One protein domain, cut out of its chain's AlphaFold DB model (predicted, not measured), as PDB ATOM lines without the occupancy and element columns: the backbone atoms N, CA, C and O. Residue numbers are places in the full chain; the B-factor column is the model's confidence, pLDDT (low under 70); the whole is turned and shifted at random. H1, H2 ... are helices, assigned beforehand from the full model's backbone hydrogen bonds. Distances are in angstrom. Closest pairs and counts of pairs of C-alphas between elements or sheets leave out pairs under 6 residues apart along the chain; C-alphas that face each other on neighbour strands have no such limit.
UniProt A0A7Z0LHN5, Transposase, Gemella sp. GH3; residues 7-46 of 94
ATOM      1  N   SER A   7     168.609 129.895 173.465       83.88
ATOM      2  CA  SER A   7     169.577 129.307 174.392       83.88
ATOM      3  C   SER A   7     170.150 130.375 175.316       83.88
ATOM      4  O   SER A   7     170.220 130.154 176.526       83.88
ATOM      5  N   TYR A   8     170.455 131.561 174.782       83.88
ATOM      6  CA  TYR A   8     170.859 132.710 175.592       83.88
ATOM      7  C   TYR A   8     169.767 133.113 176.593       83.88
ATOM      8  O   TYR A   8     170.040 133.213 177.787       83.88
ATOM      9  N   PHE A   9     168.513 133.256 176.146       84.00
ATOM     10  CA  PHE A   9     167.390 133.586 177.034       84.00
ATOM     11  C   PHE A   9     167.184 132.537 178.139       84.00
ATOM     12  O   PHE A   9     166.980 132.876 179.305       84.00
ATOM     13  N   ARG A  10     167.287 131.251 177.787       83.81
ATOM     14  CA  ARG A  10     167.178 130.134 178.734       83.81
ATOM     15  C   ARG A  10     168.296 130.140 179.764       83.81
ATOM     16  O   ARG A  10     168.028 129.845 180.924       83.81
ATOM     17  N   ASN A  11     169.522 130.450 179.352       83.81
ATOM     18  CA  ASN A  11     170.666 130.526 180.253       83.81
ATOM     19  C   ASN A  11     170.596 131.768 181.151       83.81
ATOM     20  O   ASN A  11     170.873 131.653 182.337       83.81
ATOM     21  N   LEU A  12     170.136 132.912 180.633       80.75
ATOM     22  CA  LEU A  12     169.929 134.137 181.411       80.75
ATOM     23  C   LEU A  12     168.910 133.949 182.547       80.75
ATOM     24  O   LEU A  12     169.045 134.536 183.616       80.75
ATOM     25  N   LEU A  13     167.871 133.144 182.306       80.25
ATOM     26  CA  LEU A  13     166.825 132.855 183.288       80.25
ATOM     27  C   LEU A  13     167.056 131.562 184.085       80.25
ATOM     28  O   LEU A  13     166.227 131.230 184.937       80.25
ATOM     29  N   LYS A  14     168.149 130.822 183.840       75.06
ATOM     30  CA  LYS A  14     168.499 129.660 184.669       75.06
ATOM     31  C   LYS A  14     168.797 130.138 186.091       75.06
ATOM     32  O   LYS A  14     169.515 131.107 186.315       75.06
ATOM     33  N   GLU A  15     168.174 129.472 187.053       65.19
ATOM     34  CA  GLU A  15     168.161 129.889 188.449       65.19
ATOM     35  C   GLU A  15     169.568 129.880 189.063       65.19
ATOM     36  O   GLU A  15     170.199 128.830 189.132       65.19
ATOM     37  N   ASN A  16     170.035 131.057 189.501       55.62
ATOM     38  CA  ASN A  16     170.661 131.343 190.809       55.62
ATOM     39  C   ASN A  16     171.163 132.803 190.913       55.62
ATOM     40  O   ASN A  16     171.296 133.304 192.026       55.62
ATOM     41  N   ASP A  17     171.316 133.534 189.803       58.75
ATOM     42  CA  ASP A  17     171.941 134.873 189.823       58.75
ATOM     43  C   ASP A  17     171.047 136.019 190.319       58.75
ATOM     44  O   ASP A  17     171.541 137.034 190.810       58.75
ATOM     45  N   TYR A  18     169.718 135.882 190.267       69.75
ATOM     46  CA  TYR A  18     168.819 136.973 190.666       69.75
ATOM     47  C   TYR A  18     168.358 136.932 192.131       69.75
ATOM     48  O   TYR A  18     167.649 137.842 192.570       69.75
ATOM     49  N   LYS A  19     168.757 135.915 192.915       67.69
ATOM     50  CA  LYS A  19     168.514 135.888 194.374       67.69
ATOM     51  C   LYS A  19     169.195 137.066 195.080       67.69
ATOM     52  O   LYS A  19     168.662 137.568 196.064       67.69
ATOM     53  N   ASN A  20     170.304 137.540 194.512       74.88
ATOM     54  CA  ASN A  20     171.100 138.655 195.021       74.88
ATOM     55  C   ASN A  20     170.655 140.022 194.472       74.88
ATOM     56  O   ASN A  20     171.279 141.037 194.776       74.88
ATOM     57  N   ILE A  21     169.582 140.087 193.668       81.31
ATOM     58  CA  ILE A  21     169.034 141.372 193.220       81.31
ATOM     59  C   ILE A  21     168.397 142.074 194.418       81.31
ATOM     60  O   ILE A  21     167.330 141.690 194.898       81.31
ATOM     61  N   THR A  22     169.042 143.152 194.851       83.94
ATOM     62  CA  THR A  22     168.573 144.038 195.925       83.94
ATOM     63  C   THR A  22     167.457 144.975 195.463       83.94
ATOM     64  O   THR A  22     166.656 145.446 196.265       83.94
ATOM     65  N   ASN A  23     167.360 145.237 194.155       89.62
ATOM     66  CA  ASN A  23     166.329 146.101 193.596       89.62
ATOM     67  C   ASN A  23     165.000 145.350 193.406       89.62
ATOM     68  O   ASN A  23     164.835 144.540 192.489       89.62
ATOM     69  N   GLU A  24     164.007 145.687 194.222       88.31
ATOM     70  CA  GLU A  24     162.689 145.042 194.205       88.31
ATOM     71  C   GLU A  24     161.935 145.175 192.866       88.31
ATOM     72  O   GLU A  24     161.227 144.248 192.456       88.31
ATOM     73  N   LYS A  25     162.117 146.275 192.117       91.31
ATOM     74  CA  LYS A  25     161.506 146.421 190.781       91.31
ATOM     75  C   LYS A  25     162.092 145.401 189.810       91.31
ATOM     76  O   LYS A  25     161.340 144.717 189.117       91.31
ATOM     77  N   LEU A  26     163.417 145.253 189.804       87.69
ATOM     78  CA  LEU A  26     164.100 144.267 188.963       87.69
ATOM     79  C   LEU A  26     163.712 142.839 189.352       87.69
ATOM     80  O   LEU A  26     163.387 142.036 188.481       87.69
ATOM     81  N   LYS A  27     163.623 142.543 190.651       86.81
ATOM     82  CA  LYS A  27     163.148 141.247 191.153       86.81
ATOM     83  C   LYS A  27     161.739 140.919 190.649       86.81
ATOM     84  O   LYS A  27     161.474 139.791 190.232       86.81
ATOM     85  N   ARG A  28     160.832 141.904 190.624       88.88
ATOM     86  CA  ARG A  28     159.479 141.746 190.062       88.88
ATOM     87  C   ARG A  28     159.495 141.521 188.550       88.88
ATOM     88  O   ARG A  28     158.734 140.680 188.065       88.88
ATOM     89  N   CYS A  29     160.355 142.226 187.815       89.75
ATOM     90  CA  CYS A  29     160.544 142.005 186.381       89.75
ATOM     91  C   CYS A  29     161.003 140.569 186.104       89.75
ATOM     92  O   CYS A  29     160.352 139.871 185.331       89.75
ATOM     93  N   VAL A  30     162.036 140.087 186.803       87.75
ATOM     94  CA  VAL A  30     162.557 138.718 186.636       87.75
ATOM     95  C   VAL A  30     161.503 137.665 186.984       87.75
ATOM     96  O   VAL A  30     161.282 136.738 186.207       87.75
ATOM     97  N   LYS A  31     160.761 137.840 188.087       86.88
ATOM     98  CA  LYS A  31     159.624 136.962 188.427       86.88
ATOM     99  C   LYS A  31     158.583 136.905 187.308       86.88
ATOM    100  O   LYS A  31     158.045 135.841 187.017       86.88
ATOM    101  N   THR A  32     158.298 138.042 186.678       91.44
ATOM    102  CA  THR A  32     157.335 138.129 185.573       91.44
ATOM    103  C   THR A  32     157.864 137.434 184.319       91.44
ATOM    104  O   THR A  32     157.128 136.669 183.699       91.44
ATOM    105  N   LEU A  33     159.139 137.642 183.977       89.94
ATOM    106  CA  LEU A  33     159.803 136.963 182.860       89.94
ATOM    107  C   LEU A  33     159.784 135.443 183.040       89.94
ATOM    108  O   LEU A  33     159.398 134.736 182.115       89.94
ATOM    109  N   ASN A  34     160.092 134.949 184.241       88.25
ATOM    110  CA  ASN A  34     160.011 133.522 184.555       88.25
ATOM    111  C   ASN A  34     158.578 132.989 184.480       88.25
ATOM    112  O   ASN A  34     158.348 131.945 183.873       88.25
ATOM    113  N   LYS A  35     157.595 133.724 185.017       90.56
ATOM    114  CA  LYS A  35     156.176 133.338 184.945       90.56
ATOM    115  C   LYS A  35     155.696 133.158 183.501       90.56
ATOM    116  O   LYS A  35     154.917 132.250 183.228       90.56
ATOM    117  N   TYR A  36     156.142 134.017 182.584       92.75
ATOM    118  CA  TYR A  36     155.716 134.002 181.180       92.75
ATOM    119  C   TYR A  36     156.764 133.431 180.218       92.75
ATOM    120  O   TYR A  36     156.627 133.586 179.004       92.75
ATOM    121  N   ARG A  37     157.778 132.733 180.739       89.81
ATOM    122  CA  ARG A  37     158.920 132.220 179.974       89.81
ATOM    123  C   ARG A  37     158.499 131.462 178.720       89.81
ATOM    124  O   ARG A  37     158.971 131.789 177.639       89.81
ATOM    125  N   ASN A  38     157.564 130.521 178.840       90.69
ATOM    126  CA  ASN A  38     157.107 129.703 177.711       90.69
ATOM    127  C   ASN A  38     156.511 130.551 176.572       90.69
ATOM    128  O   ASN A  38     156.743 130.269 175.400       90.69
ATOM    129  N   TYR A  39     155.776 131.618 176.896       90.81
ATOM    130  CA  TYR A  39     155.198 132.517 175.893       90.81
ATOM    131  C   TYR A  39     156.266 133.364 175.199       90.81
ATOM    132  O   TYR A  39     156.173 133.604 173.996       90.81
ATOM    133  N   ILE A  40     157.282 133.795 175.949       89.81
ATOM    134  CA  ILE A  40     158.428 134.533 175.410       89.81
ATOM    135  C   ILE A  40     159.261 133.617 174.508       89.81
ATOM    136  O   ILE A  40     159.597 134.000 173.395       89.81
ATOM    137  N   GLU A  41     159.536 132.379 174.926       89.62
ATOM    138  CA  GLU A  41     160.225 131.398 174.077       89.62
ATOM    139  C   GLU A  41     159.444 131.150 172.782       89.62
ATOM    140  O   GLU A  41     160.017 131.215 171.696       89.62
ATOM    141  N   ASN A  42     158.123 130.970 172.865       89.81
ATOM    142  CA  ASN A  42     157.277 130.803 171.685       89.81
ATOM    143  C   ASN A  42     157.319 132.022 170.749       89.81
ATOM    144  O   ASN A  42     157.390 131.849 169.533       89.81
ATOM    145  N   SER A  43     157.315 133.255 171.265       88.50
ATOM    146  CA  SER A  43     157.392 134.451 170.407       88.50
ATOM    147  C   SER A  43     158.740 134.580 169.683       88.50
ATOM    148  O   SER A  43     158.817 135.152 168.593       88.50
ATOM    149  N   ILE A  44     159.800 134.005 170.257       86.50
ATOM    150  CA  ILE A  44     161.112 133.908 169.624       86.50
ATOM    151  C   ILE A  44     161.100 132.792 168.560       86.50
ATOM    152  O   ILE A  44     161.479 133.047 167.416       86.50
ATOM    153  N   ILE A  45     160.599 131.596 168.884       88.00
ATOM    154  CA  ILE A  45     160.546 130.435 167.971       88.00
ATOM    155  C   ILE A  45     159.715 130.740 166.721       88.00
ATOM    156  O   ILE A  45     160.153 130.516 165.591       88.00
ATOM    157  N   TYR A  46     158.500 131.247 166.914       88.44
ATOM    158  CA  TYR A  46     157.561 131.435 165.820       88.44
ATOM    159  C   TYR A  46     157.773 132.779 165.108       88.44
ATOM    160  O   TYR A  46     158.307 133.750 165.646       88.44
TER     161      TYR A  46
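AT A GLANCE: This is residues 7 to 46 of the 94 residues of the protein "Transposase" of Gemella sp. GH3 (UniProt A0A7Z0LHN5). A narrow, open U of four helices: H3, the longest, and H4 follow each other at a corner along one arm, and the chain folds back between H2 and H3, with H1 and the short H2 along the other arm. The printed part has 40 residues, is all helix in the order H1, H2, H3, H4, and has no named strand. It is only just loose, close to compact, with a radius of gyration of the C-alphas of 10.9 A, and its outline is a rod spanning 34 by 16 by 10 A.

HOW THE PARTS SIT: H3, residues 24 to 35, is close to but not clearly touching H4, residues 37 to 45; their closest C-alphas, Leu 33 and Ile 40, are 8.0 A apart. The two run the same way at a steep tilt of 66 degrees. H3 is also close to but not clearly touching H2, residues 17 to 20, with closest C-alphas Tyr 18 and Lys 27 at 7.1 A. H1, residues 7 to 12, is near H4, with 7 pairs of C-alphas within 10 A, and apart from H2 and H3. In H1, H3 and H4 every O i to N i+4 pair is within hydrogen-bond range; H2 is too short for one.

IN THESE COORDINATES: H3 is 16.3 A long and H4 12.2 A. H1 begins at C-alpha 7 (169.577, 129.307, 174.392), and H4 ends at C-alpha 45 (160.546, 130.435, 167.971).

THE WHOLE: The C-alphas farthest apart, Thr 22 and Tyr 46, are 34.4 A apart. The printed part has no cut, and its three links are tight. Residues 15 to 19 have pLDDT under 70.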